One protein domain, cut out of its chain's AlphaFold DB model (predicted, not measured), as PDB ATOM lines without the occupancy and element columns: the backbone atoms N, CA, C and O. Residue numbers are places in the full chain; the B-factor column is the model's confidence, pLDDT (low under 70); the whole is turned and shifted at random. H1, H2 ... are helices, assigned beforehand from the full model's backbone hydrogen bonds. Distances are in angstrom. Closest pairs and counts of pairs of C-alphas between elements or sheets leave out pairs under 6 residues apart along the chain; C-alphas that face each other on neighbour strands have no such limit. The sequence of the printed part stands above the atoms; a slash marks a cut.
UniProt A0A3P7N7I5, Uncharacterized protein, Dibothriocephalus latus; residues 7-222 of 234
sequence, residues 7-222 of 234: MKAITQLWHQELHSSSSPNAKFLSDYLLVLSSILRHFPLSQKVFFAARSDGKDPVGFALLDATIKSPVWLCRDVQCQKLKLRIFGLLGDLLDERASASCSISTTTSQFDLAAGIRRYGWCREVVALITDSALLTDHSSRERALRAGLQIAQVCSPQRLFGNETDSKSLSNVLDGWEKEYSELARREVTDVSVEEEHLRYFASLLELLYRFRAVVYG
ATOM      1  N   MET A   7      23.583  -8.788 -59.881       81.75
ATOM      2  CA  MET A   7      22.882  -9.613 -58.879       81.75
ATOM      3  C   MET A   7      21.355  -9.637 -59.040       81.75
ATOM      4  O   MET A   7      20.715 -10.646 -58.733       81.75
ATOM      5  N   LYS A   8      20.758  -8.550 -59.542       81.88
ATOM      6  CA  LYS A   8      19.321  -8.481 -59.823       81.88
ATOM      7  C   LYS A   8      18.961  -9.339 -61.028       81.88
ATOM      8  O   LYS A   8      18.057 -10.160 -60.920       81.88
ATOM      9  N   ALA A   9      19.680  -9.159 -62.138       83.50
ATOM     10  CA  ALA A   9      19.502  -9.973 -63.340       83.50
ATOM     11  C   ALA A   9      19.729 -11.450 -63.013       83.50
ATOM     12  O   ALA A   9      18.962 -12.313 -63.427       83.50
ATOM     13  N   ILE A  10      20.728 -11.705 -62.167       84.12
ATOM     14  CA  ILE A  10      21.044 -13.025 -61.666       84.12
ATOM     15  C   ILE A  10      19.820 -13.654 -60.970       84.12
ATOM     16  O   ILE A  10      19.233 -14.642 -61.412       84.12
ATOM     17  N   THR A  11      19.358 -12.995 -59.920       86.06
ATOM     18  CA  THR A  11      18.194 -13.418 -59.144       86.06
ATOM     19  C   THR A  11      16.944 -13.630 -60.011       86.06
ATOM     20  O   THR A  11      16.189 -14.577 -59.797       86.06
ATOM     21  N   GLN A  12      16.709 -12.740 -60.980       87.50
ATOM     22  CA  GLN A  12      15.545 -12.793 -61.864       87.50
ATOM     23  C   GLN A  12      15.577 -14.007 -62.791       87.50
ATOM     24  O   GLN A  12      14.547 -14.660 -62.929       87.50
ATOM     25  N   LEU A  13      16.732 -14.332 -63.377       88.50
ATOM     26  CA  LEU A  13      16.880 -15.499 -64.249       88.50
ATOM     27  C   LEU A  13      16.619 -16.802 -63.492       88.50
ATOM     28  O   LEU A  13      15.872 -17.648 -63.974       88.50
ATOM     29  N   TRP A  14      17.158 -16.939 -62.279       90.75
ATOM     30  CA  TRP A  14      16.886 -18.113 -61.449       90.75
ATOM     31  C   TRP A  14      15.393 -18.211 -61.102       90.75
ATOM     32  O   TRP A  14      14.768 -19.250 -61.306       90.75
ATOM     33  N   HIS A  15      14.785 -17.115 -60.647       88.81
ATOM     34  CA  HIS A  15      13.353 -17.101 -60.348       88.81
ATOM     35  C   HIS A  15      12.501 -17.473 -61.576       88.81
ATOM     36  O   HIS A  15      11.535 -18.223 -61.451       88.81
ATOM     37  N   GLN A  16      12.827 -16.949 -62.758       88.31
ATOM     38  CA  GLN A  16      12.122 -17.278 -64.000       88.31
ATOM     39  C   GLN A  16      12.255 -18.761 -64.344       88.31
ATOM     40  O   GLN A  16      11.252 -19.392 -64.661       88.31
ATOM     41  N   GLU A  17      13.451 -19.332 -64.218       89.00
ATOM     42  CA  GLU A  17      13.666 -20.753 -64.489       89.00
ATOM     43  C   GLU A  17      12.833 -21.647 -63.559       89.00
ATOM     44  O   GLU A  17      12.243 -22.625 -64.008       89.00
ATOM     45  N   LEU A  18      12.735 -21.295 -62.271       85.69
ATOM     46  CA  LEU A  18      11.980 -22.079 -61.287       85.69
ATOM     47  C   LEU A  18      10.462 -21.987 -61.447       85.69
ATOM     48  O   LEU A  18       9.765 -22.942 -61.113       85.69
ATOM     49  N   HIS A  19       9.942 -20.835 -61.874       82.69
ATOM     50  CA  HIS A  19       8.509 -20.537 -61.781       82.69
ATOM     51  C   HIS A  19       7.802 -20.387 -63.127       82.69
ATOM     52  O   HIS A  19       6.582 -20.526 -63.180       82.69
ATOM     53  N   SER A  20       8.534 -20.100 -64.201       79.88
ATOM     54  CA  SER A  20       7.955 -19.892 -65.530       79.88
ATOM     55  C   SER A  20       8.107 -21.110 -66.441       79.88
ATOM     56  O   SER A  20       7.408 -21.196 -67.449       79.88
ATOM     57  N   SER A  21       9.003 -22.044 -66.109       73.56
ATOM     58  CA  SER A  21       9.201 -23.280 -66.866       73.56
ATOM     59  C   SER A  21       8.406 -24.430 -66.248       73.56
ATOM     60  O   SER A  21       8.504 -24.693 -65.051       73.56
ATOM     61  N   SER A  22       7.647 -25.158 -67.068       77.00
ATOM     62  CA  SER A  22       7.016 -26.425 -66.670       77.00
ATOM     63  C   SER A  22       8.034 -27.558 -66.500       77.00
ATOM     64  O   SER A  22       7.741 -28.558 -65.846       77.00
ATOM     65  N   SER A  23       9.237 -27.387 -67.053       78.81
ATOM     66  CA  SER A  23      10.379 -28.292 -66.923       78.81
ATOM     67  C   SER A  23      11.666 -27.480 -66.710       78.81
ATOM     68  O   SER A  23      12.425 -27.270 -67.663       78.81
ATOM     69  N   PRO A  24      11.902 -26.964 -65.492       84.38
ATOM     70  CA  PRO A  24      13.107 -26.221 -65.155       84.38
ATOM     71  C   PRO A  24      14.379 -27.009 -65.509       84.38
ATOM     72  O   PRO A  24      14.463 -28.222 -65.315       84.38
ATOM     73  N   ASN A  25      15.386 -26.328 -66.041       87.94
ATOM     74  CA  ASN A  25      16.617 -26.922 -66.535       87.94
ATOM     75  C   ASN A  25      17.688 -26.969 -65.431       87.94
ATOM     76  O   ASN A  25      18.349 -25.972 -65.122       87.94
ATOM     77  N   ALA A  26      17.902 -28.159 -64.861       88.75
ATOM     78  CA  ALA A  26      18.860 -28.360 -63.771       88.75
ATOM     79  C   ALA A  26      20.306 -28.049 -64.181       88.75
ATOM     80  O   ALA A  26      21.074 -27.515 -63.381       88.75
ATOM     81  N   LYS A  27      20.684 -28.352 -65.432       89.75
ATOM     82  CA  LYS A  27      22.025 -28.054 -65.949       89.75
ATOM     83  C   LYS A  27      22.245 -26.546 -66.010       89.75
ATOM     84  O   LYS A  27      23.269 -26.071 -65.526       89.75
ATOM     85  N   PHE A  28      21.281 -25.811 -66.569       90.50
ATOM     86  CA  PHE A  28      21.339 -24.354 -66.621       90.50
ATOM     87  C   PHE A  28      21.520 -23.779 -65.216       90.50
ATOM     88  O   PHE A  28      22.501 -23.083 -64.991       90.50
ATOM     89  N   LEU A  29      20.669 -24.152 -64.251       90.88
ATOM     90  CA  LEU A  29      20.794 -23.671 -62.868       90.88
ATOM     91  C   LEU A  29      22.103 -24.090 -62.186       90.88
ATOM     92  O   LEU A  29      22.640 -23.335 -61.380       90.88
ATOM     93  N   SER A  30      22.647 -25.263 -62.505       90.12
ATOM     94  CA  SER A  30      23.920 -25.737 -61.952       90.12
ATOM     95  C   SER A  30      25.124 -24.948 -62.478       90.12
ATOM     96  O   SER A  30      26.013 -24.585 -61.700       90.12
ATOM     97  N   ASP A  31      25.166 -24.663 -63.781       90.00
ATOM     98  CA  ASP A  31      26.206 -23.828 -64.403       90.00
ATOM     99  C   ASP A  31      26.081 -22.379 -63.929       90.00
ATOM    100  O   ASP A  31      27.055 -21.701 -63.607       90.00
ATOM    101  N   TYR A  32      24.842 -21.932 -63.810       89.81
ATOM    102  CA  TYR A  32      24.480 -20.634 -63.297       89.81
ATOM    103  C   TYR A  32      24.931 -20.429 -61.837       89.81
ATOM    104  O   TYR A  32      25.546 -19.415 -61.496       89.81
ATOM    105  N   LEU A  33      24.714 -21.435 -60.985       91.25
ATOM    106  CA  LEU A  33      25.207 -21.460 -59.611       91.25
ATOM    107  C   LEU A  33      26.726 -21.425 -59.523       91.25
ATOM    108  O   LEU A  33      27.239 -20.812 -58.601       91.25
ATOM    109  N   LEU A  34      27.455 -22.037 -60.460       88.69
ATOM    110  CA  LEU A  34      28.919 -21.965 -60.463       88.69
ATOM    111  C   LEU A  34      29.405 -20.516 -60.570       88.69
ATOM    112  O   LEU A  34      30.290 -20.100 -59.823       88.69
ATOM    113  N   VAL A  35      28.800 -19.744 -61.477       89.31
ATOM    114  CA  VAL A  35      29.115 -18.321 -61.657       89.31
ATOM    115  C   VAL A  35      28.746 -17.533 -60.405       89.31
ATOM    116  O   VAL A  35      29.557 -16.749 -59.906       89.31
ATOM    117  N   LEU A  36      27.550 -17.773 -59.858       90.69
ATOM    118  CA  LEU A  36      27.105 -17.121 -58.632       90.69
ATOM    119  C   LEU A  36      28.035 -17.436 -57.453       90.69
ATOM    120  O   LEU A  36      28.426 -16.513 -56.747       90.69
ATOM    121  N   SER A  37      28.437 -18.694 -57.263       89.00
ATOM    122  CA  SER A  37      29.363 -19.094 -56.202       89.00
ATOM    123  C   SER A  37      30.680 -18.342 -56.294       89.00
ATOM    124  O   SER A  37      31.163 -17.834 -55.289       89.00
ATOM    125  N   SER A  38      31.254 -18.206 -57.488       87.50
ATOM    126  CA  SER A  38      32.474 -17.414 -57.669       87.50
ATOM    127  C   SER A  38      32.258 -15.938 -57.319       87.50
ATOM    128  O   SER A  38      33.068 -15.355 -56.604       87.50
ATOM    129  N   ILE A  39      31.141 -15.331 -57.733       88.25
ATOM    130  CA  ILE A  39      30.830 -13.938 -57.378       88.25
ATOM    131  C   ILE A  39      30.662 -13.779 -55.861       88.25
ATOM    132  O   ILE A  39      31.189 -12.837 -55.274       88.25
ATOM    133  N   LEU A  40      29.926 -14.676 -55.209       88.12
ATOM    134  CA  LEU A  40      29.664 -14.576 -53.776       88.12
ATOM    135  C   LEU A  40      30.948 -14.751 -52.958       88.12
ATOM    136  O   LEU A  40      31.154 -13.992 -52.018       88.12
ATOM    137  N   ARG A  41      31.832 -15.671 -53.346       82.94
ATOM    138  CA  ARG A  41      33.116 -15.908 -52.670       82.94
ATOM    139  C   ARG A  41      34.079 -14.724 -52.784       82.94
ATOM    140  O   ARG A  41      34.658 -14.278 -51.801       82.94
ATOM    141  N   HIS A  42      34.181 -14.119 -53.968       82.12
ATOM    142  CA  HIS A  42      35.133 -13.025 -54.199       82.12
ATOM    143  C   HIS A  42      34.612 -11.628 -53.824       82.12
ATOM    144  O   HIS A  42      35.410 -10.703 -53.680       82.12
ATOM    145  N   PHE A  43      33.298 -11.445 -53.656       81.50
ATOM    146  CA  PHE A  43      32.703 -10.130 -53.401       81.50
ATOM    147  C   PHE A  43      31.777 -10.147 -52.169       81.50
ATOM    148  O   PHE A  43      30.577 -10.414 -52.296       81.50
ATOM    149  N   PRO A  44      32.273  -9.769 -50.971       78.12
ATOM    150  CA  PRO A  44      31.476  -9.752 -49.736       78.12
ATOM    151  C   PRO A  44      30.202  -8.897 -49.816       78.12
ATOM    152  O   PRO A  44      29.166  -9.245 -49.242       78.12
ATOM    153  N   LEU A  45      30.239  -7.794 -50.574       80.69
ATOM    154  CA  LEU A  45      29.055  -6.969 -50.840       80.69
ATOM    155  C   LEU A  45      27.966  -7.759 -51.579       80.69
ATOM    156  O   LEU A  45      26.791  -7.625 -51.245       80.69
ATOM    157  N   SER A  46      28.340  -8.625 -52.523       85.00
ATOM    158  CA  SER A  46      27.400  -9.492 -53.237       85.00
ATOM    159  C   SER A  46      26.747 -10.506 -52.301       85.00
ATOM    160  O   SER A  46      25.542 -10.718 -52.414       85.00
ATOM    161  N   GLN A  47      27.480 -11.063 -51.326       85.25
ATOM    162  CA  GLN A  47      26.885 -11.915 -50.282       85.25
ATOM    163  C   GLN A  47      25.854 -11.151 -49.457       85.25
ATOM    164  O   GLN A  47      24.731 -11.624 -49.279       85.25
ATOM    165  N   LYS A  48      26.225  -9.954 -48.979       80.50
ATOM    166  CA  LYS A  48      25.326  -9.097 -48.200       80.50
ATOM    167  C   LYS A  48      24.044  -8.827 -48.974       80.50
ATOM    168  O   LYS A  48      22.972  -8.927 -48.402       80.50
ATOM    169  N   VAL A  49      24.162  -8.488 -50.255       82.88
ATOM    170  CA  VAL A  49      23.027  -8.197 -51.132       82.88
ATOM    171  C   VAL A  49      22.180  -9.454 -51.343       82.88
ATOM    172  O   VAL A  49      20.988  -9.437 -51.057       82.88
ATOM    173  N   PHE A  50      22.777 -10.567 -51.769       87.19
ATOM    174  CA  PHE A  50      22.048 -11.793 -52.107       87.19
ATOM    175  C   PHE A  50      21.231 -12.355 -50.934       87.19
ATOM    176  O   PHE A  50      20.091 -12.791 -51.112       87.19
ATOM    177  N   PHE A  51      21.782 -12.280 -49.724       87.12
ATOM    178  CA  PHE A  51      21.146 -12.778 -48.508       87.12
ATOM    179  C   PHE A  51      20.578 -11.672 -47.601       87.12
ATOM    180  O   PHE A  51      20.236 -11.932 -46.443       87.12
ATOM    181  N   ALA A  52      20.445 -10.441 -48.103       79.81
ATOM    182  CA  ALA A  52      19.860  -9.339 -47.346       79.81
ATOM    183  C   ALA A  52      18.409  -9.639 -46.955       79.81
ATOM    184  O   ALA A  52      17.615 -10.148 -47.754       79.81
ATOM    185  N   ALA A  53      18.037  -9.229 -45.740       76.12
ATOM    186  CA  ALA A  53      16.639  -9.159 -45.343       76.12
ATOM    187  C   ALA A  53      15.865  -8.252 -46.307       76.12
ATOM    188  O   ALA A  53      16.350  -7.198 -46.730       76.12
ATOM    189  N   ARG A  54      14.651  -8.665 -46.664       77.81
ATOM    190  CA  ARG A  54      13.799  -7.872 -47.543       77.81
ATOM    191  C   ARG A  54      12.997  -6.859 -46.736       77.81
ATOM    192  O   ARG A  54      12.562  -7.132 -45.621       77.81
ATOM    193  N   SER A  55      12.742  -5.706 -47.349       73.81
ATOM    194  CA  SER A  55      11.924  -4.633 -46.773       73.81
ATOM    195  C   SER A  55      10.461  -5.030 -46.550       73.81
ATOM    196  O   SER A  55       9.784  -4.408 -45.743       73.81
ATOM    197  N   ASP A  56       9.970  -6.054 -47.252       77.19
ATOM    198  CA  ASP A  56       8.608  -6.585 -47.123       77.19
ATOM    199  C   ASP A  56       8.481  -7.680 -46.047       77.19
ATOM    200  O   ASP A  56       7.454  -8.349 -45.974       77.19
ATOM    201  N   GLY A  57       9.524  -7.897 -45.235       69.56
ATOM    202  CA  GLY A  57       9.533  -8.888 -44.155       69.56
ATOM    203  C   GLY A  57       9.584 -10.348 -44.620       69.56
ATOM    204  O   GLY A  57       9.611 -11.243 -43.778       69.56
ATOM    205  N   LYS A  58       9.618 -10.598 -45.936       77.75
ATOM    206  CA  LYS A  58       9.754 -11.941 -46.514       77.75
ATOM    207  C   LYS A  58      11.192 -12.451 -46.417       77.75
ATOM    208  O   LYS A  58      12.134 -11.673 -46.243       77.75
ATOM    209  N   ASP A  59      11.347 -13.758 -46.611       80.38
ATOM    210  CA  ASP A  59      12.648 -14.424 -46.600       80.38
ATOM    211  C   ASP A  59      13.629 -13.780 -47.593       80.38
ATOM    212  O   ASP A  59      13.230 -13.429 -48.713       80.38
ATOM    213  N   PRO A  60      14.913 -13.625 -47.215       84.69
ATOM    214  CA  PRO A  60      15.960 -13.148 -48.098       84.69
ATOM    215  C   PRO A  60      15.929 -13.885 -49.422       84.69
ATOM    216  O   PRO A  60      15.764 -15.104 -49.468       84.69
ATOM    217  N   VAL A  61      16.121 -13.137 -50.501       85.38
ATOM    218  CA  VAL A  61      15.915 -13.666 -51.846       85.38
ATOM    219  C   VAL A  61      16.814 -14.871 -52.123       85.38
ATOM    220  O   VAL A  61      16.335 -15.864 -52.662       85.38
ATOM    221  N   GLY A  62      18.075 -14.823 -51.686       89.31
ATOM    222  CA  GLY A  62      18.988 -15.953 -51.805       89.31
ATOM    223  C   GLY A  62      18.486 -17.203 -51.090       89.31
ATOM    224  O   GLY A  62      18.415 -18.261 -51.705       89.31
ATOM    225  N   PHE A  63      18.061 -17.091 -49.826       90.81
ATOM    226  CA  PHE A  63      17.530 -18.241 -49.088       90.81
ATOM    227  C   PHE A  63      16.241 -18.781 -49.705       90.81
ATOM    228  O   PHE A  63      16.118 -19.991 -49.846       90.81
ATOM    229  N   ALA A  64      15.332 -17.907 -50.140       89.31
ATOM    230  CA  ALA A  64      14.095 -18.319 -50.796       89.31
ATOM    231  C   ALA A  64      14.355 -19.086 -52.108       89.31
ATOM    232  O   ALA A  64      13.719 -20.106 -52.353       89.31
ATOM    233  N   LEU A  65      15.305 -18.632 -52.936       91.50
ATOM    234  CA  LEU A  65      15.671 -19.306 -54.188       91.50
ATOM    235  C   LEU A  65      16.352 -20.656 -53.949       91.50
ATOM    236  O   LEU A  65      16.032 -21.638 -54.622       91.50
ATOM    237  N   LEU A  66      17.282 -20.712 -52.996       93.88
ATOM    238  CA  LEU A  66      17.968 -21.950 -52.632       93.88
ATOM    239  C   LEU A  66      16.965 -22.980 -52.088       93.88
ATOM    240  O   LEU A  66      16.964 -24.124 -52.537       93.88
ATOM    241  N   ASP A  67      16.072 -22.559 -51.188       91.38
ATOM    242  CA  ASP A  67      15.061 -23.421 -50.566       91.38
ATOM    243  C   ASP A  67      14.051 -23.943 -51.597       91.38
ATOM    244  O   ASP A  67      13.833 -25.152 -51.706       91.38
ATOM    245  N   ALA A  68      13.524 -23.049 -52.442       89.31
ATOM    246  CA  ALA A  68      12.633 -23.415 -53.540       89.31
ATOM    247  C   ALA A  68      13.291 -24.405 -54.512       89.31
ATOM    248  O   ALA A  68      12.623 -25.284 -55.055       89.31
ATOM    249  N   THR A  69      14.607 -24.300 -54.716       90.50
ATOM    250  CA  THR A  69      15.343 -25.218 -55.590       90.50
ATOM    251  C   THR A  69      15.541 -26.588 -54.949       90.50
ATOM    252  O   THR A  69      15.324 -27.595 -55.612       90.50
ATOM    253  N   ILE A  70      15.919 -26.670 -53.671       89.62
ATOM    254  CA  ILE A  70      16.136 -27.964 -52.999       89.62
ATOM    255  C   ILE A  70      14.823 -28.732 -52.806       89.62
ATOM    256  O   ILE A  70      14.796 -29.953 -53.004       89.62
ATOM    257  N   LYS A  71      13.742 -28.020 -52.461       86.88
ATOM    258  CA  LYS A  71      12.437 -28.603 -52.107       86.88
ATOM    259  C   LYS A  71      11.477 -28.772 -53.275       86.88
ATOM    260  O   LYS A  71      10.431 -29.397 -53.102       86.88
ATOM    261  N   SER A  72      11.780 -28.217 -54.448       83.50
ATOM    262  CA  SER A  72      10.857 -28.315 -55.578       83.50
ATOM    263  C   SER A  72      10.672 -29.782 -56.008       83.50
ATOM    264  O   SER A  72      11.658 -30.479 -56.272       83.50
ATOM    265  N   PRO A  73       9.415 -30.253 -56.123       78.75
ATOM    266  CA  PRO A  73       9.107 -31.624 -56.525       78.75
ATOM    267  C   PRO A  73       9.386 -31.878 -58.012       78.75
ATOM    268  O   PRO A  73       9.392 -33.025 -58.451       78.75
ATOM    269  N   VAL A  74       9.625 -30.819 -58.793       78.12
ATOM    270  CA  VAL A  74       9.938 -30.919 -60.226       78.12
ATOM    271  C   VAL A  74      11.327 -31.535 -60.446       78.12
ATOM    272  O   VAL A  74      11.612 -32.116 -61.491       78.12
ATOM    273  N   TRP A  75      12.179 -31.485 -59.424       75.62
ATOM    274  CA  TRP A  75      13.516 -32.058 -59.417       75.62
ATOM    275  C   TRP A  75      13.498 -33.521 -58.968       75.62
ATOM    276  O   TRP A  75      13.909 -33.864 -57.857       75.62
ATOM    277  N   LEU A  76      13.036 -34.410 -59.849       67.38
ATOM    278  CA  LEU A  76      13.163 -35.853 -59.651       67.38
ATOM    279  C   LEU A  76      14.646 -36.227 -59.788       67.38
ATOM    280  O   LEU A  76      15.138 -36.470 -60.888       67.38
ATOM    281  N   CYS A  77      15.378 -36.238 -58.672       66.56
ATOM    282  CA  CYS A  77      16.841 -36.381 -58.593       66.56
ATOM    283  C   CYS A  77      17.418 -37.755 -58.991       66.56
ATOM    284  O   CYS A  77      18.461 -38.174 -58.503       66.56
ATOM    285  N   ARG A  78      16.766 -38.433 -59.937       66.94
ATOM    286  CA  ARG A  78      17.326 -39.550 -60.706       66.94
ATOM    287  C   ARG A  78      18.277 -39.074 -61.815       66.94
ATOM    288  O   ARG A  78      19.037 -39.878 -62.338       66.94
ATOM    289  N   ASP A  79      18.231 -37.789 -62.178       77.06
ATOM    290  CA  ASP A  79      19.151 -37.161 -63.134       77.06
ATOM    291  C   ASP A  79      20.426 -36.647 -62.437       77.06
ATOM    292  O   ASP A  79      20.365 -35.913 -61.445       77.06
ATOM    293  N   VAL A  80      21.587 -36.960 -63.018       84.75
ATOM    294  CA  VAL A  80      22.916 -36.461 -62.631       84.75
ATOM    295  C   VAL A  80      22.951 -34.930 -62.532       84.75
ATOM    296  O   VAL A  80      23.648 -34.380 -61.676       84.75
ATOM    297  N   GLN A  81      22.213 -34.207 -63.380       87.44
ATOM    298  CA  GLN A  81      22.181 -32.741 -63.325       87.44
ATOM    299  C   GLN A  81      21.442 -32.224 -62.086       87.44
ATOM    300  O   GLN A  81      21.896 -31.261 -61.469       87.44
ATOM    301  N   CYS A  82      20.364 -32.897 -61.670       86.50
ATOM    302  CA  CYS A  82      19.666 -32.596 -60.418       86.50
ATOM    303  C   CYS A  82      20.579 -32.822 -59.211       86.50
ATOM    304  O   CYS A  82      20.691 -31.955 -58.343       86.50
ATOM    305  N   GLN A  83      21.294 -33.953 -59.193       89.19
ATOM    306  CA  GLN A  83      22.247 -34.270 -58.130       89.19
ATOM    307  C   GLN A  83      23.336 -33.197 -58.020       89.19
ATOM    308  O   GLN A  83      23.585 -32.657 -56.941       89.19
ATOM    309  N   LYS A  84      23.939 -32.820 -59.156       90.38
ATOM    310  CA  LYS A  84      24.945 -31.751 -59.227       90.38
ATOM    311  C   LYS A  84      24.402 -30.412 -58.734       90.38
ATOM    312  O   LYS A  84      25.099 -29.740 -57.980       90.38
ATOM    313  N   LEU A  85      23.186 -30.041 -59.138       91.62
ATOM    314  CA  LEU A  85      22.528 -28.805 -58.719       91.62
ATOM    315  C   LEU A  85      22.377 -28.747 -57.192       91.62
ATOM    316  O   LEU A  85      22.869 -27.806 -56.568       91.62
ATOM    317  N   LYS A  86      21.763 -29.766 -56.578       92.06
ATOM    318  CA  LYS A  86      21.551 -29.784 -55.122       92.06
ATOM    319  C   LYS A  86      22.874 -29.804 -54.357       92.06
ATOM    320  O   LYS A  86      23.066 -28.989 -53.460       92.06
ATOM    321  N   LEU A  87      23.827 -30.653 -54.753       93.19
ATOM    322  CA  LEU A  87      25.153 -30.693 -54.123       93.19
ATOM    323  C   LEU A  87      25.893 -29.357 -54.240       93.19
ATOM    324  O   LEU A  87      26.585 -28.962 -53.307       93.19
ATOM    325  N   ARG A  88      25.736 -28.634 -55.353       93.75
ATOM    326  CA  ARG A  88      26.352 -27.315 -55.542       93.75
ATOM    327  C   ARG A  88      25.707 -26.236 -54.672       93.75
ATOM    328  O   ARG A  88      26.417 -25.338 -54.238       93.75
ATOM    329  N   ILE A  89      24.414 -26.342 -54.365       95.56
ATOM    330  CA  ILE A  89      23.746 -25.469 -53.384       95.56
ATOM    331  C   ILE A  89      24.331 -25.678 -51.984       95.56
ATOM    332  O   ILE A  89      24.717 -24.706 -51.337       95.56
ATOM    333  N   PHE A  90      24.451 -26.930 -51.533       95.81
ATOM    334  CA  PHE A  90      25.077 -27.219 -50.241       95.81
ATOM    335  C   PHE A  90      26.549 -26.801 -50.225       95.81
ATOM    336  O   PHE A  90      26.979 -26.146 -49.280       95.81
ATOM    337  N   GLY A  91      27.295 -27.102 -51.293       94.25
ATOM    338  CA  GLY A  91      28.682 -26.671 -51.463       94.25
ATOM    339  C   GLY A  91      28.841 -25.155 -51.375       94.25
ATOM    340  O   GLY A  91      29.684 -24.684 -50.629       94.25
ATOM    341  N   LEU A  92      27.977 -24.378 -52.041       94.44
ATOM    342  CA  LEU A  92      27.969 -22.918 -51.929       94.44
ATOM    343  C   LEU A  92      27.824 -22.458 -50.473       94.44
ATOM    344  O   LEU A  92      28.569 -21.594 -50.026       94.44
ATOM    345  N   LEU A  93      26.856 -23.002 -49.735       94.69
ATOM    346  CA  LEU A  93      26.637 -22.600 -48.345       94.69
ATOM    347  C   LEU A  93      27.807 -23.002 -47.440       94.69
ATOM    348  O   LEU A  93      28.199 -22.206 -46.591       94.69
ATOM    349  N   GLY A  94      28.368 -24.196 -47.643       93.19
ATOM    350  CA  GLY A  94      29.550 -24.665 -46.923       93.19
ATOM    351  C   GLY A  94      30.780 -23.795 -47.187       93.19
ATOM    352  O   GLY A  94      31.386 -23.315 -46.235       93.19
ATOM    353  N   ASP A  95      31.089 -23.518 -48.456       90.25
ATOM    354  CA  ASP A  95      32.217 -22.670 -48.864       90.25
ATOM    355  C   ASP A  95      32.119 -21.269 -48.240       90.25
ATOM    356  O   ASP A  95      33.082 -20.758 -47.675       90.25
ATOM    357  N   LEU A  96      30.935 -20.645 -48.285       90.50
ATOM    358  CA  LEU A  96      30.736 -19.304 -47.725       90.50
ATOM    359  C   LEU A  96      30.856 -19.261 -46.191       90.50
ATOM    360  O   LEU A  96      31.155 -18.201 -45.633       90.50
ATOM    361  N   LEU A  97      30.580 -20.369 -45.497       89.69
ATOM    362  CA  LEU A  97      30.794 -20.488 -44.051       89.69
ATOM    363  C   LEU A  97      32.279 -20.683 -43.729       89.69
ATOM    364  O   LEU A  97      32.793 -19.993 -42.847       89.69
ATOM    365  N   ASP A  98      32.964 -21.549 -44.474       85.19
ATOM    366  CA  ASP A  98      34.390 -21.845 -44.306       85.19
ATOM    367  C   ASP A  98      35.266 -20.607 -44.563       85.19
ATOM    368  O   ASP A  98      36.145 -20.267 -43.765       85.19
ATOM    369  N   GLU A  99      34.959 -19.842 -45.618       80.88
ATOM    370  CA  GLU A  99      35.625 -18.569 -45.919       80.88
ATOM    371  C   GLU A  99      35.479 -17.559 -44.778       80.88
ATOM    372  O   GLU A  99      36.428 -16.854 -44.436       80.88
ATOM    373  N   ARG A 100      34.298 -17.489 -44.152       75.12
ATOM    374  CA  ARG A 100      34.054 -16.587 -43.018       75.12
ATOM    375  C   ARG A 100      34.764 -17.038 -41.753       75.12
ATOM    376  O   ARG A 100      35.296 -16.187 -41.041       75.12
ATOM    377  N   ALA A 101      34.775 -18.338 -41.472       69.50
ATOM    378  CA  ALA A 101      35.522 -18.894 -40.351       69.50
ATOM    379  C   ALA A 101      37.022 -18.597 -40.513       69.50
ATOM    380  O   ALA A 101      37.651 -18.073 -39.594       69.50
ATOM    381  N   SER A 102      37.556 -18.800 -41.717       64.94
ATOM    382  CA  SER A 102      38.955 -18.521 -42.059       64.94
ATOM    383  C   SER A 102      39.297 -17.029 -41.988       64.94
ATOM    384  O   SER A 102      40.330 -16.654 -41.437       64.94
ATOM    385  N   ALA A 103      38.407 -16.159 -42.475       60.91
ATOM    386  CA  ALA A 103      38.578 -14.707 -42.407       60.91
ATOM    387  C   ALA A 103      38.467 -14.152 -40.976       60.91
ATOM    388  O   ALA A 103      39.065 -13.129 -40.672       60.91
ATOM    389  N   SER A 104      37.740 -14.817 -40.072       53.59
ATOM    390  CA  SER A 104      37.641 -14.387 -38.669       53.59
ATOM    391  C   SER A 104      38.939 -14.579 -37.869       53.59
ATOM    392  O   SER A 104      39.129 -13.921 -36.847       53.59
ATOM    393  N   CYS A 105      39.863 -15.416 -38.359       46.62
ATOM    394  CA  CYS A 105      41.200 -15.594 -37.788       46.62
ATOM    395  C   CYS A 105      42.187 -14.481 -38.189       46.62
ATOM    396  O   CYS A 105      43.225 -14.330 -37.542       46.62
ATOM    397  N   SER A 106      41.881 -13.681 -39.218       41.88
ATOM    398  CA  SER A 106      42.669 -12.517 -39.627       41.88
ATOM    399  C   SER A 106      41.922 -11.227 -39.272       41.88
ATOM    400  O   SER A 106      40.851 -10.908 -39.775       41.88
ATOM    401  N   ILE A 107      42.486 -10.482 -38.326       48.12
ATOM    402  CA  ILE A 107      41.924  -9.257 -37.752       48.12
ATOM    403  C   ILE A 107      41.513  -8.265 -38.859       48.12
ATOM    404  O   ILE A 107      42.360  -7.618 -39.469       48.12
ATOM    405  N   SER A 108      40.206  -8.080 -39.069       37.00
ATOM    406  CA  SER A 108      39.644  -6.811 -39.545       37.00
ATOM    407  C   SER A 108      38.228  -6.603 -38.992       37.00
ATOM    408  O   SER A 108      37.311  -7.403 -39.173       37.00
ATOM    409  N   THR A 109      38.064  -5.508 -38.255       36.06
ATOM    410  CA  THR A 109      36.868  -5.088 -37.508       36.06
ATOM    411  C   THR A 109      35.765  -4.483 -38.385       36.06
ATOM    412  O   THR A 109      34.919  -3.730 -37.909       36.06
ATOM    413  N   THR A 110      35.705  -4.832 -39.667       39.41
ATOM    414  CA  THR A 110      34.624  -4.429 -40.583       39.41
ATOM    415  C   THR A 110      33.625  -5.566 -40.791       39.41
ATOM    416  O   THR A 110      33.210  -5.884 -41.905       39.41
ATOM    417  N   THR A 111      33.198  -6.210 -39.705       43.59
ATOM    418  CA  THR A 111      32.272  -7.344 -39.768       43.59
ATOM    419  C   THR A 111      30.818  -6.866 -39.878       43.59
ATOM    420  O   THR A 111      30.105  -6.668 -38.903       43.59
ATOM    421  N   SER A 112      30.406  -6.644 -41.128       45.91
ATOM    422  CA  SER A 112      29.185  -7.192 -41.743       45.91
ATOM    423  C   SER A 112      27.896  -7.262 -40.893       45.91
ATOM    424  O   SER A 112      27.701  -8.181 -40.107       45.91
ATOM    425  N   GLN A 113      26.908  -6.415 -41.214       52.16
ATOM    426  CA  GLN A 113      25.503  -6.555 -40.774       52.16
ATOM    427  C   GLN A 113      24.789  -7.838 -41.273       52.16
ATOM    428  O   GLN A 113      23.631  -8.057 -40.926       52.16
ATOM    429  N   PHE A 114      25.420  -8.672 -42.109       69.06
ATOM    430  CA  PHE A 114      24.832  -9.923 -42.591       69.06
ATOM    431  C   PHE A 114      25.519 -11.142 -41.954       69.06
ATOM    432  O   PHE A 114      26.663 -11.474 -42.281       69.06
ATOM    433  N   ASP A 115      24.793 -11.831 -41.074       80.88
ATOM    434  CA  ASP A 115      25.209 -13.078 -40.430       80.88
ATOM    435  C   ASP A 115      24.617 -14.291 -41.180       80.88
ATOM    436  O   ASP A 115      23.450 -14.659 -41.002       80.88
ATOM    437  N   LEU A 116      25.439 -14.912 -42.036       86.62
ATOM    438  CA  LEU A 116      25.081 -16.119 -42.786       86.62
ATOM    439  C   LEU A 116      24.759 -17.288 -41.849       86.62
ATOM    440  O   LEU A 116      23.801 -18.012 -42.108       86.62
ATOM    441  N   ALA A 117      25.485 -17.437 -40.738       88.56
ATOM    442  CA  ALA A 117      25.262 -18.500 -39.763       88.56
ATOM    443  C   ALA A 117      23.911 -18.336 -39.047       88.56
ATOM    444  O   ALA A 117      23.192 -19.312 -38.817       88.56
ATOM    445  N   ALA A 118      23.508 -17.103 -38.719       87.62
ATOM    446  CA  ALA A 118      22.146 -16.829 -38.258       87.62
ATOM    447  C   ALA A 118      21.097 -17.146 -39.337       87.62
ATOM    448  O   ALA A 118      20.051 -17.711 -39.014       87.62
ATOM    449  N   GLY A 119      21.379 -16.837 -40.605       87.81
ATOM    450  CA  GLY A 119      20.523 -17.186 -41.740       87.81
ATOM    451  C   GLY A 119      20.303 -18.696 -41.883       87.81
ATOM    452  O   GLY A 119      19.162 -19.150 -41.838       87.81
ATOM    453  N   ILE A 120      21.381 -19.482 -41.952       91.69
ATOM    454  CA  ILE A 120      21.359 -20.956 -42.002       91.69
ATOM    455  C   ILE A 120      20.473 -21.532 -40.892       91.69
ATOM    456  O   ILE A 120      19.574 -22.339 -41.137       91.69
ATOM    457  N   ARG A 121      20.675 -21.041 -39.667       91.06
ATOM    458  CA  ARG A 121      19.911 -21.439 -38.484       91.06
ATOM    459  C   ARG A 121      18.433 -21.054 -38.551       91.06
ATOM    460  O   ARG A 121      17.605 -21.788 -38.010       91.06
ATOM    461  N   ARG A 122      18.100 -19.891 -39.118       88.19
ATOM    462  CA  ARG A 122      16.735 -19.346 -39.180       88.19
ATOM    463  C   ARG A 122      15.900 -19.988 -40.284       88.19
ATOM    464  O   ARG A 122      14.726 -20.245 -40.055       88.19
ATOM    465  N   TYR A 123      16.496 -20.256 -41.443       88.38
ATOM    466  CA  TYR A 123      15.785 -20.730 -42.636       88.38
ATOM    467  C   TYR A 123      15.851 -22.254 -42.820       88.38
ATOM    468  O   TYR A 123      15.713 -22.751 -43.927       88.38
ATOM    469  N   GLY A 124      16.067 -23.009 -41.737       89.38
ATOM    470  CA  GLY A 124      15.895 -24.469 -41.730       89.38
ATOM    471  C   GLY A 124      17.031 -25.294 -42.343       89.38
ATOM    472  O   GLY A 124      16.959 -26.519 -42.289       89.38
ATOM    473  N   TRP A 125      18.109 -24.671 -42.828       93.44
ATOM    474  CA  TRP A 125      19.219 -25.358 -43.505       93.44
ATOM    475  C   TRP A 125      19.949 -26.386 -42.638       93.44
ATOM    476  O   TRP A 125      20.509 -27.337 -43.172       93.44
ATOM    477  N   CYS A 126      19.888 -26.254 -41.311       94.56
ATOM    478  CA  CYS A 126      20.385 -27.284 -40.397       94.56
ATOM    479  C   CYS A 126      19.709 -28.647 -40.639       94.56
ATOM    480  O   CYS A 126      20.386 -29.667 -40.706       94.56
ATOM    481  N   ARG A 127      18.384 -28.681 -40.823       93.56
ATOM    482  CA  ARG A 127      17.658 -29.940 -41.071       93.56
ATOM    483  C   ARG A 127      17.907 -30.475 -42.475       93.56
ATOM    484  O   ARG A 127      17.976 -31.684 -42.669       93.56
ATOM    485  N   GLU A 128      18.104 -29.573 -43.435       94.44
ATOM    486  CA  GLU A 128      18.418 -29.937 -44.818       94.44
ATOM    487  C   GLU A 128      19.755 -30.690 -44.933       94.44
ATOM    488  O   GLU A 128      19.906 -31.513 -45.829       94.44
ATOM    489  N   VAL A 129      20.703 -30.491 -44.005       95.19
ATOM    490  CA  VAL A 129      21.934 -31.305 -43.933       95.19
ATOM    491  C   VAL A 129      21.618 -32.767 -43.627       95.19
ATOM    492  O   VAL A 129      22.176 -33.661 -44.257       95.19
ATOM    493  N   VAL A 130      20.717 -33.033 -42.679       95.06
ATOM    494  CA  VAL A 130      20.326 -34.411 -42.352       95.06
ATOM    495  C   VAL A 130      19.617 -35.043 -43.547       95.06
ATOM    496  O   VAL A 130      19.998 -36.134 -43.966       95.06
ATOM    497  N   ALA A 131      18.669 -34.316 -44.152       93.06
ATOM    498  CA  ALA A 131      17.962 -34.764 -45.349       93.06
ATOM    499  C   ALA A 131      18.930 -35.094 -46.498       93.06
ATOM    500  O   ALA A 131      18.821 -36.168 -47.086       93.06
ATOM    501  N   LEU A 132      19.921 -34.228 -46.749       94.12
ATOM    502  CA  LEU A 132      20.976 -34.431 -47.742       94.12
ATOM    503  C   LEU A 132      21.712 -35.757 -47.540       94.12
ATOM    504  O   LEU A 132      21.842 -36.530 -48.483       94.12
ATOM    505  N   ILE A 133      22.213 -36.007 -46.327       96.00
ATOM    506  CA  ILE A 133      23.036 -37.191 -46.043       96.00
ATOM    507  C   ILE A 133      22.210 -38.476 -46.119       96.00
ATOM    508  O   ILE A 133      22.716 -39.510 -46.550       96.00
ATOM    509  N   THR A 134      20.933 -38.417 -45.745       94.69
ATOM    510  CA  THR A 134      20.031 -39.573 -45.816       94.69
ATOM    511  C   THR A 134      19.440 -39.827 -47.209       94.69
ATOM    512  O   THR A 134      18.803 -40.861 -47.410       94.69
ATOM    513  N   ASP A 135      19.644 -38.931 -48.181       91.62
ATOM    514  CA  ASP A 135      19.121 -39.083 -49.542       91.62
ATOM    515  C   ASP A 135      20.014 -40.010 -50.386       91.62
ATOM    516  O   ASP A 135      20.939 -39.591 -51.090       91.62
ATOM    517  N   SER A 136      19.708 -41.307 -50.351       88.38
ATOM    518  CA  SER A 136      20.429 -42.321 -51.127       88.38
ATOM    519  C   SER A 136      20.270 -42.171 -52.645       88.38
ATOM    520  O   SER A 136      21.077 -42.721 -53.390       88.38
ATOM    521  N   ALA A 137      19.235 -41.468 -53.121       86.06
ATOM    522  CA  ALA A 137      19.056 -41.203 -54.549       86.06
ATOM    523  C   ALA A 137      19.962 -40.060 -55.027       86.06
ATOM    524  O   ALA A 137      20.329 -40.014 -56.202       86.06
ATOM    525  N   LEU A 138      20.341 -39.156 -54.120       87.69
ATOM    526  CA  LEU A 138      21.288 -38.084 -54.393       87.69
ATOM    527  C   LEU A 138      22.750 -38.539 -54.286       87.69
ATOM    528  O   LEU A 138      23.592 -38.084 -55.060       87.69
ATOM    529  N   LEU A 139      23.051 -39.404 -53.316       92.31
ATOM    530  CA  LEU A 139      24.416 -39.767 -52.923       92.31
ATOM    531  C   LEU A 139      24.828 -41.149 -53.450       92.31
ATOM    532  O   LEU A 139      25.112 -42.080 -52.689       92.31
ATOM    533  N   THR A 140      24.843 -41.276 -54.778       88.00
ATOM    534  CA  THR A 140      25.029 -42.552 -55.490       88.00
ATOM    535  C   THR A 140      26.476 -43.035 -55.568       88.00
ATOM    536  O   THR A 140      26.703 -44.211 -55.839       88.00
ATOM    537  N   ASP A 141      27.456 -42.159 -55.344       91.19
ATOM    538  CA  ASP A 141      28.889 -42.473 -55.445       91.19
ATOM    539  C   ASP A 141      29.711 -41.831 -54.310       91.19
ATOM    540  O   ASP A 141      29.235 -40.956 -53.585       91.19
ATOM    541  N   HIS A 142      30.970 -42.239 -54.139       92.69
ATOM    542  CA  HIS A 142      31.818 -41.713 -53.060       92.69
ATOM    543  C   HIS A 142      32.130 -40.216 -53.199       92.69
ATOM    544  O   HIS A 142      32.201 -39.520 -52.191       92.69
ATOM    545  N   SER A 143      32.232 -39.694 -54.424       92.12
ATOM    546  CA  SER A 143      32.502 -38.272 -54.674       92.12
ATOM    547  C   SER A 143      31.328 -37.376 -54.257       92.12
ATOM    548  O   SER A 143      31.515 -36.265 -53.758       92.12
ATOM    549  N   SER A 144      30.093 -37.821 -54.481       93.00
ATOM    550  CA  SER A 144      28.879 -37.138 -54.031       93.00
ATOM    551  C   SER A 144      28.763 -37.168 -52.508       93.00
ATOM    552  O   SER A 144      28.506 -36.120 -51.914       93.00
ATOM    553  N   ARG A 145      29.054 -38.312 -51.870       95.62
ATOM    554  CA  ARG A 145      29.109 -38.440 -50.405       95.62
ATOM    555  C   ARG A 145      30.180 -37.544 -49.790       95.62
ATOM    556  O   ARG A 145      29.885 -36.832 -48.839       95.62
ATOM    557  N   GLU A 146      31.385 -37.502 -50.358       95.94
ATOM    558  CA  GLU A 146      32.453 -36.607 -49.901       95.94
ATOM    559  C   GLU A 146      32.019 -35.139 -49.970       95.94
ATOM    560  O   GLU A 146      32.123 -34.411 -48.984       95.94
ATOM    561  N   ARG A 147      31.488 -34.697 -51.118       94.62
ATOM    562  CA  ARG A 147      30.998 -33.319 -51.286       94.62
ATOM    563  C   ARG A 147      29.894 -32.986 -50.285       94.62
ATOM    564  O   ARG A 147      29.908 -31.899 -49.710       94.62
ATOM    565  N   ALA A 148      28.974 -33.920 -50.056       96.56
ATOM    566  CA  ALA A 148      27.906 -33.765 -49.081       96.56
ATOM    567  C   ALA A 148      28.440 -33.691 -47.643       96.56
ATOM    568  O   ALA A 148      28.006 -32.824 -46.893       96.56
ATOM    569  N   LEU A 149      29.414 -34.529 -47.273       97.38
ATOM    570  CA  LEU A 149      30.050 -34.502 -45.956       97.38
ATOM    571  C   LEU A 149      30.831 -33.205 -45.723       97.38
ATOM    572  O   LEU A 149      30.691 -32.607 -44.661       97.38
ATOM    573  N   ARG A 150      31.608 -32.726 -46.705       96.06
ATOM    574  CA  ARG A 150      32.359 -31.460 -46.592       96.06
ATOM    575  C   ARG A 150      31.424 -30.271 -46.393       96.06
ATOM    576  O   ARG A 150      31.592 -29.510 -45.446       96.06
ATOM    577  N   ALA A 151      30.421 -30.135 -47.260       96.12
ATOM    578  CA  ALA A 151      29.441 -29.058 -47.156       96.12
ATOM    579  C   ALA A 151      28.604 -29.173 -45.873       96.12
ATOM    580  O   ALA A 151      28.413 -28.195 -45.151       96.12
ATOM    581  N   GLY A 152      28.141 -30.387 -45.570       96.56
ATOM    582  CA  GLY A 152      27.349 -30.695 -44.388       96.56
ATOM    583  C   GLY A 152      28.095 -30.405 -43.092       96.56
ATOM    584  O   GLY A 152      27.485 -29.871 -42.176       96.56
ATOM    585  N   LEU A 153      29.400 -30.684 -43.023       96.44
ATOM    586  CA  LEU A 153      30.243 -30.386 -41.864       96.44
ATOM    587  C   LEU A 153      30.257 -28.884 -41.562       96.44
ATOM    588  O   LEU A 153      29.952 -28.488 -40.441       96.44
ATOM    589  N   GLN A 154      30.536 -28.057 -42.572       95.00
ATOM    590  CA  GLN A 154      30.593 -26.597 -42.426       95.00
ATOM    591  C   GLN A 154      29.243 -26.012 -41.990       95.00
ATOM    592  O   GLN A 154      29.167 -25.161 -41.105       95.00
ATOM    593  N   ILE A 155      28.145 -26.513 -42.565       95.50
ATOM    594  CA  ILE A 155      26.794 -26.090 -42.183       95.50
ATOM    595  C   ILE A 155      26.450 -26.577 -40.767       95.50
ATOM    596  O   ILE A 155      25.883 -25.823 -39.979       95.50
ATOM    597  N   ALA A 156      26.801 -27.815 -40.413       94.69
ATOM    598  CA  ALA A 156      26.489 -28.392 -39.110       94.69
ATOM    599  C   ALA A 156      27.243 -27.703 -37.963       94.69
ATOM    600  O   ALA A 156      26.675 -27.566 -36.883       94.69
ATOM    601  N   GLN A 157      28.456 -27.191 -38.197       93.19
ATOM    602  CA  GLN A 157      29.236 -26.451 -37.194       93.19
ATOM    603  C   GLN A 157      28.526 -25.195 -36.669       93.19
ATOM    604  O   GLN A 157      28.716 -24.808 -35.518       93.19
ATOM    605  N   VAL A 158      27.679 -24.558 -37.486       92.19
ATOM    606  CA  VAL A 158      26.885 -23.392 -37.059       92.19
ATOM    607  C   VAL A 158      25.502 -23.765 -36.520       92.19
ATOM    608  O   VAL A 158      24.721 -22.887 -36.144       92.19
ATOM    609  N   CYS A 159      25.179 -25.054 -36.471       92.88
ATOM    610  CA  CYS A 159      23.910 -25.584 -35.995       92.88
ATOM    611  C   CYS A 159      24.067 -26.194 -34.598       92.88
ATOM    612  O   CYS A 159      25.099 -26.752 -34.251       92.88
ATOM    613  N   SER A 160      23.015 -26.117 -33.781       88.44
ATOM    614  CA  SER A 160      22.942 -26.944 -32.573       88.44
ATOM    615  C   SER A 160      22.333 -28.311 -32.921       88.44
ATOM    616  O   SER A 160      21.506 -28.368 -33.841       88.44
ATOM    617  N   PRO A 161      22.638 -29.391 -32.177       86.44
ATOM    618  CA  PRO A 161      22.032 -30.706 -32.411       86.44
ATOM    619  C   PRO A 161      20.494 -30.668 -32.466       86.44
ATOM    620  O   PRO A 161      19.877 -31.290 -33.326       86.44
ATOM    621  N   GLN A 162      19.853 -29.833 -31.640       87.31
ATOM    622  CA  GLN A 162      18.391 -29.664 -31.623       87.31
ATOM    623  C   GLN A 162      17.832 -28.992 -32.890       87.31
ATOM    624  O   GLN A 162      16.635 -29.072 -33.160       87.31
ATOM    625  N   ARG A 163      18.665 -28.274 -33.655       88.94
ATOM    626  CA  ARG A 163      18.276 -27.690 -34.949       88.94
ATOM    627  C   ARG A 163      18.538 -28.634 -36.114       88.94
ATOM    628  O   ARG A 163      17.867 -28.485 -37.130       88.94
ATOM    629  N   LEU A 164      19.490 -29.556 -35.977       91.12
ATOM    630  CA  LEU A 164      19.772 -30.594 -36.971       91.12
ATOM    631  C   LEU A 164      18.665 -31.654 -36.974       91.12
ATOM    632  O   LEU A 164      18.172 -32.018 -38.036       91.12
ATOM    633  N   PHE A 165      18.215 -32.078 -35.792       92.56
ATOM    634  CA  PHE A 165      17.207 -33.130 -35.648       92.56
ATOM    635  C   PHE A 165      15.827 -32.552 -35.334       92.56
ATOM    636  O   PHE A 165      15.661 -31.789 -34.381       92.56
ATOM    637  N   GLY A 166      14.814 -32.904 -36.132       81.31
ATOM    638  CA  GLY A 166      13.421 -32.573 -35.830       81.31
ATOM    639  C   GLY A 166      12.803 -33.523 -34.805       81.31
ATOM    640  O   GLY A 166      11.896 -33.131 -34.073       81.31
ATOM    641  N   ASN A 167      13.293 -34.761 -34.760       84.81
ATOM    642  CA  ASN A 167      12.829 -35.838 -33.893       84.81
ATOM    643  C   ASN A 167      13.932 -36.915 -33.729       84.81
ATOM    644  O   ASN A 167      14.994 -36.841 -34.350       84.81
ATOM    645  N   GLU A 168      13.677 -37.940 -32.908       86.56
ATOM    646  CA  GLU A 168      14.610 -39.068 -32.735       86.56
ATOM    647  C   GLU A 168      14.777 -39.938 -33.991       86.56
ATOM    648  O   GLU A 168      15.822 -40.561 -34.174       86.56
ATOM    649  N   THR A 169      13.758 -40.017 -34.845       90.75
ATOM    650  CA  THR A 169      13.789 -40.814 -36.078       90.75
ATOM    651  C   THR A 169      14.831 -40.272 -37.053       90.75
ATOM    652  O   THR A 169      15.600 -41.057 -37.599       90.75
ATOM    653  N   ASP A 170      14.921 -38.950 -37.205       90.12
ATOM    654  CA  ASP A 170      15.917 -38.278 -38.047       90.12
ATOM    655  C   ASP A 170      17.338 -38.620 -37.572       90.12
ATOM    656  O   ASP A 170      18.209 -38.978 -38.365       90.12
ATOM    657  N   SER A 171      17.549 -38.580 -36.251       92.69
ATOM    658  CA  SER A 171      18.821 -38.946 -35.623       92.69
ATOM    659  C   SER A 171      19.176 -40.416 -35.859       92.69
ATOM    660  O   SER A 171      20.293 -40.713 -36.275       92.69
ATOM    661  N   LYS A 172      18.239 -41.346 -35.647       94.25
ATOM    662  CA  LYS A 172      18.476 -42.781 -35.883       94.25
ATOM    663  C   LYS A 172      18.751 -43.072 -37.358       94.25
ATOM    664  O   LYS A 172      19.666 -43.829 -37.670       94.25
ATOM    665  N   SER A 173      17.996 -42.446 -38.262       95.12
ATOM    666  CA  SER A 173      18.175 -42.589 -39.708       95.12
ATOM    667  C   SER A 173      19.568 -42.141 -40.141       95.12
ATOM    668  O   SER A 173      20.259 -42.876 -40.845       95.12
ATOM    669  N   LEU A 174      20.015 -40.973 -39.671       96.56
ATOM    670  CA  LEU A 174      21.358 -40.487 -39.957       96.56
ATOM    671  C   LEU A 174      22.430 -41.428 -39.402       96.56
ATOM    672  O   LEU A 174      23.369 -41.757 -40.123       96.56
ATOM    673  N   SER A 175      22.296 -41.885 -38.150       96.12
ATOM    674  CA  SER A 175      23.251 -42.828 -37.548       96.12
ATOM    675  C   SER A 175      23.422 -44.074 -38.411       96.12
ATOM    676  O   SER A 175      24.547 -44.391 -38.781       96.12
ATOM    677  N   ASN A 176      22.315 -44.702 -38.819       96.88
ATOM    678  CA  ASN A 176      22.333 -45.918 -39.630       96.88
ATOM    679  C   ASN A 176      23.045 -45.722 -40.978       96.88
ATOM    680  O   ASN A 176      23.800 -46.593 -41.410       96.88
ATOM    681  N   VAL A 177      22.822 -44.583 -41.647       97.12
ATOM    682  CA  VAL A 177      23.509 -44.256 -42.909       97.12
ATOM    683  C   VAL A 177      25.011 -44.098 -42.680       97.12
ATOM    684  O   VAL A 177      25.810 -44.685 -43.408       97.12
ATOM    685  N   LEU A 178      25.395 -43.348 -41.642       97.31
ATOM    686  CA  LEU A 178      26.798 -43.127 -41.304       97.31
ATOM    687  C   LEU A 178      27.495 -44.434 -40.887       97.31
ATOM    688  O   LEU A 178      28.636 -44.637 -41.276       97.31
ATOM    689  N   ASP A 179      26.824 -45.330 -40.153       97.81
ATOM    690  CA  ASP A 179      27.361 -46.649 -39.778       97.81
ATOM    691  C   ASP A 179      27.614 -47.524 -41.016       97.81
ATOM    692  O   ASP A 179      28.634 -48.210 -41.114       97.81
ATOM    693  N   GLY A 180      26.709 -47.468 -42.000       97.00
ATOM    694  CA  GLY A 180      26.887 -48.143 -43.285       97.00
ATOM    695  C   GLY A 180      28.117 -47.637 -44.041       97.00
ATOM    696  O   GLY A 180      28.937 -48.439 -44.491       97.00
ATOM    697  N   TRP A 181      28.275 -46.314 -44.136       97.00
ATOM    698  CA  TRP A 181      29.436 -45.700 -44.789       97.00
ATOM    699  C   TRP A 181      30.738 -45.951 -44.025       97.00
ATOM    700  O   TRP A 181      31.761 -46.206 -44.648       97.00
ATOM    701  N   GLU A 182      30.713 -45.929 -42.692       97.06
ATOM    702  CA  GLU A 182      31.879 -46.212 -41.849       97.06
ATOM    703  C   GLU A 182      32.411 -47.623 -42.097       97.06
ATOM    704  O   GLU A 182      33.613 -47.808 -42.299       97.06
ATOM    705  N   LYS A 183      31.515 -48.617 -42.131       96.88
ATOM    706  CA  LYS A 183      31.883 -50.002 -42.426       96.88
ATOM    707  C   LYS A 183      32.495 -50.126 -43.821       96.88
ATOM    708  O   LYS A 183      33.564 -50.716 -43.965       96.88
ATOM    709  N   GLU A 184      31.843 -49.540 -44.823       95.75
ATOM    710  CA  GLU A 184      32.298 -49.552 -46.217       95.75
ATOM    711  C   GLU A 184      33.682 -48.898 -46.372       95.75
ATOM    712  O   GLU A 184      34.612 -49.518 -46.890       95.75
ATOM    713  N   TYR A 185      33.864 -47.679 -45.858       95.12
ATOM    714  CA  TYR A 185      35.133 -46.955 -45.950       95.12
ATOM    715  C   TYR A 185      36.241 -47.589 -45.117       95.12
ATOM    716  O   TYR A 185      37.389 -47.584 -45.548       95.12
ATOM    717  N   SER A 186      35.924 -48.202 -43.976       94.25
ATOM    718  CA  SER A 186      36.906 -48.955 -43.188       94.25
ATOM    719  C   SER A 186      37.444 -50.172 -43.940       94.25
ATOM    720  O   SER A 186      38.628 -50.493 -43.830       94.25
ATOM    721  N   GLU A 187      36.593 -50.875 -44.691       93.25
ATOM    722  CA  GLU A 187      37.016 -52.003 -45.524       93.25
ATOM    723  C   GLU A 187      37.862 -51.533 -46.715       93.25
ATOM    724  O   GLU A 187      38.910 -52.120 -46.985       93.25
ATOM    725  N   LEU A 188      37.449 -50.456 -47.390       91.56
ATOM    726  CA  LEU A 188      38.173 -49.883 -48.529       91.56
ATOM    727  C   LEU A 188      39.529 -49.292 -48.120       91.56
ATOM    728  O   LEU A 188      40.535 -49.595 -48.756       91.56
ATOM    729  N   ALA A 189      39.594 -48.551 -47.012       89.19
ATOM    730  CA  ALA A 189      40.838 -47.993 -46.483       89.19
ATOM    731  C   ALA A 189      41.842 -49.088 -46.080       89.19
ATOM    732  O   ALA A 189      43.043 -48.937 -46.283       89.19
ATOM    733  N   ARG A 190      41.375 -50.231 -45.550       87.69
ATOM    734  CA  ARG A 190      42.261 -51.382 -45.293       87.69
ATOM    735  C   ARG A 190      42.832 -51.972 -46.581       87.69
ATOM    736  O   ARG A 190      43.984 -52.388 -46.581       87.69
ATOM    737  N   ARG A 191      42.046 -52.025 -47.662       85.00
ATOM    738  CA  ARG A 191      42.516 -52.514 -48.971       85.00
ATOM    739  C   ARG A 191      43.535 -51.561 -49.596       85.00
ATOM    740  O   ARG A 191      44.556 -52.043 -50.065       85.00
ATOM    741  N   GLU A 192      43.321 -50.244 -49.494       81.94
ATOM    742  CA  GLU A 192      44.306 -49.230 -49.923       81.94
ATOM    743  C   GLU A 192      45.676 -49.436 -49.261       81.94
ATOM    744  O   GLU A 192      46.702 -49.243 -49.898       81.94
ATOM    745  N   VAL A 193      45.721 -49.853 -47.994       73.12
ATOM    746  CA  VAL A 193      46.990 -50.098 -47.285       73.12
ATOM    747  C   VAL A 193      47.670 -51.396 -47.736       73.12
ATOM    748  O   VAL A 193      48.896 -51.476 -47.727       73.12
ATOM    749  N   THR A 194      46.899 -52.412 -48.129       68.62
ATOM    750  CA  THR A 194      47.429 -53.727 -48.526       68.62
ATOM    751  C   THR A 194      47.913 -53.759 -49.980       68.62
ATOM    752  O   THR A 194      48.851 -54.492 -50.279       68.62
ATOM    753  N   ASP A 195      47.308 -52.966 -50.869       64.56
ATOM    754  CA  ASP A 195      47.640 -52.937 -52.305       64.56
ATOM    755  C   ASP A 195      48.813 -51.996 -52.664       64.56
ATOM    756  O   ASP A 195      49.295 -52.023 -53.797       64.56
ATOM    757  N   VAL A 196      49.323 -51.186 -51.726       53.69
ATOM    758  CA  VAL A 196      50.382 -50.197 -52.006       53.69
ATOM    759  C   VAL A 196      51.760 -50.713 -51.578       53.69
ATOM    760  O   VAL A 196      52.247 -50.466 -50.476       53.69
ATOM    761  N   SER A 197      52.448 -51.373 -52.511       51.47
ATOM    762  CA  SER A 197      53.852 -51.035 -52.765       51.47
ATOM    763  C   SER A 197      53.879 -49.698 -53.517       51.47
ATOM    764  O   SER A 197      53.089 -49.560 -54.445       51.47
ATOM    765  N   VAL A 198      54.806 -48.788 -53.190       46.28
ATOM    766  CA  VAL A 198      55.081 -47.474 -53.837       46.28
ATOM    767  C   VAL A 198      54.540 -46.233 -53.083       46.28
ATOM    768  O   VAL A 198      53.421 -45.775 -53.264       46.28
ATOM    769  N   GLU A 199      55.402 -45.704 -52.208       48.25
ATOM    770  CA  GLU A 199      55.891 -44.305 -52.134       48.25
ATOM    771  C   GLU A 199      54.979 -43.056 -52.124       48.25
ATOM    772  O   GLU A 199      55.533 -41.961 -52.128       48.25
ATOM    773  N   GLU A 200      53.653 -43.111 -51.984       48.94
ATOM    774  CA  GLU A 200      52.881 -41.861 -51.792       48.94
ATOM    775  C   GLU A 200      51.917 -41.904 -50.596       48.94
ATOM    776  O   GLU A 200      50.784 -42.376 -50.678       48.94
ATOM    777  N   GLU A 201      52.335 -41.299 -49.474       48.75
ATOM    778  CA  GLU A 201      51.474 -40.978 -48.317       48.75
ATOM    779  C   GLU A 201      50.230 -40.142 -48.698       48.75
ATOM    780  O   GLU A 201      49.264 -40.083 -47.938       48.75
ATOM    781  N   HIS A 202      50.211 -39.550 -49.897       50.19
ATOM    782  CA  HIS A 202      49.129 -38.718 -50.423       50.19
ATOM    783  C   HIS A 202      47.965 -39.486 -51.083       50.19
ATOM    784  O   HIS A 202      46.954 -38.865 -51.410       50.19
ATOM    785  N   LEU A 203      48.046 -40.814 -51.245       59.69
ATOM    786  CA  LEU A 203      47.038 -41.604 -51.978       59.69
ATOM    787  C   LEU A 203      45.959 -42.279 -51.104       59.69
ATOM    788  O   LEU A 203      45.160 -43.060 -51.614       59.69
ATOM    789  N   ARG A 204      45.881 -41.980 -49.798       80.31
ATOM    790  CA  ARG A 204      44.893 -42.597 -48.882       80.31
ATOM    791  C   ARG A 204      43.518 -41.922 -48.949       80.31
ATOM    792  O   ARG A 204      43.078 -41.261 -47.997       80.31
ATOM    793  N   TYR A 205      42.845 -42.064 -50.088       88.62
ATOM    794  CA  TYR A 205      41.547 -41.444 -50.346       88.62
ATOM    795  C   TYR A 205      40.479 -41.907 -49.347       88.62
ATOM    796  O   TYR A 205      39.852 -41.075 -48.683       88.62
ATOM    797  N   PHE A 206      40.297 -43.220 -49.174       91.31
ATOM    798  CA  PHE A 206      39.251 -43.745 -48.293       91.31
ATOM    799  C   PHE A 206      39.555 -43.528 -46.810       91.31
ATOM    800  O   PHE A 206      38.625 -43.316 -46.032       91.31
ATOM    801  N   ALA A 207      40.832 -43.493 -46.410       89.81
ATOM    802  CA  ALA A 207      41.196 -43.108 -45.044       89.81
ATOM    803  C   ALA A 207      40.818 -41.644 -44.741       89.81
ATOM    804  O   ALA A 207      40.238 -41.359 -43.694       89.81
ATOM    805  N   SER A 208      41.075 -40.731 -45.683       91.38
ATOM    806  CA  SER A 208      40.704 -39.314 -45.555       91.38
ATOM    807  C   SER A 208      39.184 -39.124 -45.511       91.38
ATOM    808  O   SER A 208      38.661 -38.306 -44.751       91.38
ATOM    809  N   LEU A 209      38.451 -39.909 -46.304       93.62
ATOM    810  CA  LEU A 209      36.990 -39.888 -46.312       93.62
ATOM    811  C   LEU A 209      36.396 -40.425 -45.002       93.62
ATOM    812  O   LEU A 209      35.406 -39.882 -44.507       93.62
ATOM    813  N   LEU A 210      37.022 -41.445 -44.411       94.69
ATOM    814  CA  LEU A 210      36.656 -41.976 -43.101       94.69
ATOM    815  C   LEU A 210      36.886 -40.942 -41.985       94.69
ATOM    816  O   LEU A 210      36.026 -40.766 -41.123       94.69
ATOM    817  N   GLU A 211      37.992 -40.196 -42.024       94.31
ATOM    818  CA  GLU A 211      38.230 -39.094 -41.083       94.31
ATOM    819  C   GLU A 211      37.161 -37.997 -41.211       94.31
ATOM    820  O   GLU A 211      36.593 -37.546 -40.212       94.31
ATOM    821  N   LEU A 212      36.834 -37.600 -42.445       95.69
ATOM    822  CA  LEU A 212      35.777 -36.627 -42.711       95.69
ATOM    823  C   LEU A 212      34.420 -37.096 -42.158       95.69
ATOM    824  O   LEU A 212      33.696 -36.301 -41.555       95.69
ATOM    825  N   LEU A 213      34.094 -38.383 -42.321       97.12
ATOM    826  CA  LEU A 213      32.885 -38.998 -41.773       97.12
ATOM    827  C   LEU A 213      32.835 -38.886 -40.244       97.12
ATOM    828  O   LEU A 213      31.810 -38.483 -39.689       97.12
ATOM    829  N   TYR A 214      33.938 -39.203 -39.561       95.94
ATOM    830  CA  TYR A 214      34.022 -39.111 -38.104       95.94
ATOM    831  C   TYR A 214      33.874 -37.681 -37.599       95.94
ATOM    832  O   TYR A 214      33.134 -37.447 -36.643       95.94
ATOM    833  N   ARG A 215      34.516 -36.715 -38.261       95.50
ATOM    834  CA  ARG A 215      34.375 -35.293 -37.920       95.50
ATOM    835  C   ARG A 215      32.939 -34.819 -38.097       95.50
ATOM    836  O   ARG A 215      32.377 -34.209 -37.191       95.50
ATOM    837  N   PHE A 216      32.313 -35.161 -39.222       96.38
ATOM    838  CA  PHE A 216      30.906 -34.851 -39.465       96.38
ATOM    839  C   PHE A 216      29.997 -35.439 -38.377       96.38
ATOM    840  O   PHE A 216      29.179 -34.722 -37.802       96.38
ATOM    841  N   ARG A 217      30.183 -36.722 -38.041       96.00
ATOM    842  CA  ARG A 217      29.454 -37.397 -36.957       96.00
ATOM    843  C   ARG A 217      29.637 -36.659 -35.630       96.00
ATOM    844  O   ARG A 217      28.652 -36.391 -34.945       96.00
ATOM    845  N   ALA A 218      30.870 -36.303 -35.284       93.81
ATOM    846  CA  ALA A 218      31.174 -35.629 -34.029       93.81
ATOM    847  C   ALA A 218      30.490 -34.258 -33.916       93.81
ATOM    848  O   ALA A 218      29.910 -33.949 -32.874       93.81
ATOM    849  N   VAL A 219      30.494 -33.468 -34.995       93.88
ATOM    850  CA  VAL A 219      29.809 -32.169 -35.051       93.88
ATOM    851  C   VAL A 219      28.303 -32.335 -34.885       93.88
ATOM    852  O   VAL A 219      27.689 -31.692 -34.037       93.88
ATOM    853  N   VAL A 220      27.697 -33.224 -35.672       94.44
ATOM    854  CA  VAL A 220      26.239 -33.359 -35.727       94.44
ATOM    855  C   VAL A 220      25.652 -33.881 -34.412       94.44
ATOM    856  O   VAL A 220      24.593 -33.420 -33.981       94.44
ATOM    857  N   TYR A 221      26.355 -34.790 -33.734       92.25
ATOM    858  CA  TYR A 221      25.943 -35.314 -32.429       92.25
ATOM    859  C   TYR A 221      26.486 -34.519 -31.236       92.25
ATOM    860  O   TYR A 221      26.193 -34.865 -30.093       92.25
ATOM    861  N   GLY A 222      27.248 -33.446 -31.472       85.25
ATOM    862  CA  GLY A 222      27.804 -32.606 -30.410       85.25
ATOM    863  C   GLY A 222      28.824 -33.325 -29.521       85.25
ATOM    864  O   GLY A 222      28.966 -32.977 -28.351       85.25
TER     865      GLY A 222
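AT A GLANCE: This is residues 7 to 222 of the 234 residues of an uncharacterized protein of Dibothriocephalus latus (UniProt A0A3P7N7I5). A long helix, H5, runs through the middle of an all-helix body; on one side H1, H2 and H4 join it in a loose up-and-down bundle of four, each running against the one before, with short H3 at one end. On the other side H8 packs on H5, H7 and H11 pack on H8, and the still longer H10 packs on H11. Residues 197 to 202 stick out, and so do residues 102 to 110, of which 102 to 104 belong to H5. The printed part has 216 residues with eleven named helices, H1 to H11 in chain order, and no named strand. It is compact, with a radius of gyration of the C-alphas of 18.5 A, and spans 59 by 48 by 40 A.

HOW THE PARTS SIT: Start at Met 7: H1, residues 7 to 20, and H2, residues 26 to 42, form a helical hairpin whose helices only just touch, with 3 pairs of C-alphas within 8 A, the closest Trp 14 and Leu 29 at 6.9 A. H3, residues 44 to 50, touches H2 only at the corner, at C-alphas Leu 40 and Gln 47, 5.2 A apart. H4, residues 61 to 71, touches H1, closest at C-alphas His 15 and Leu 65, 6.9 A. Go on to H5, residues 80 to 104, which touches H2 the same way at a shallow tilt of 9 degrees, closest at C-alphas Ser 30 and Leu 85, 4.7 A. H6, residues 116 to 122, touches no helix. H7, residues 125 to 134, and H8, residues 142 to 157, form a hairpin, closest at C-alphas Val 129 and Gly 152, 5.5 A. H8 touches H5, at residues 87 to 98 of H5 alone, at a steep tilt of 40 degrees; C-alphas Gly 94 and Ala 151 are closest, 4.4 A. H9, residues 161 to 164, touches H7, closest at C-alphas Arg 127 and Leu 164, 4.7 A. H10, residues 168 to 195, and H11, residues 205 to 220, form a hairpin, closest at C-alphas Ala 189 and Phe 206, 4.9 A. H11 touches H8, closest at C-alphas Leu 153 and Phe 216, 5.1 A, while H8 and H10 are apart. Every O i to N i+4 pair is within hydrogen-bond range in H1, H2, H3, H4, H6, H8, H10 and H11, against 20 of 21 in H5 and 5 of 6 in H7; H9 is too short for one.

IN THESE COORDINATES: Find C-alpha 7 at (22.882, -9.613, -58.879), where H1 begins. H5 runs 35.8 A and H10 40.8 A. H11 ends at C-alpha 220, (26.239, -33.359, -35.727).

THE WHOLE: The C-alphas farthest apart, Asp 56 and Ser 197, are 63.7 A apart. The printed part has no cut, and the link from H5 to H6 is long. Look for pLDDT under 70 at residues 57, 76 to 78, 101 to 114 and 194 to 203.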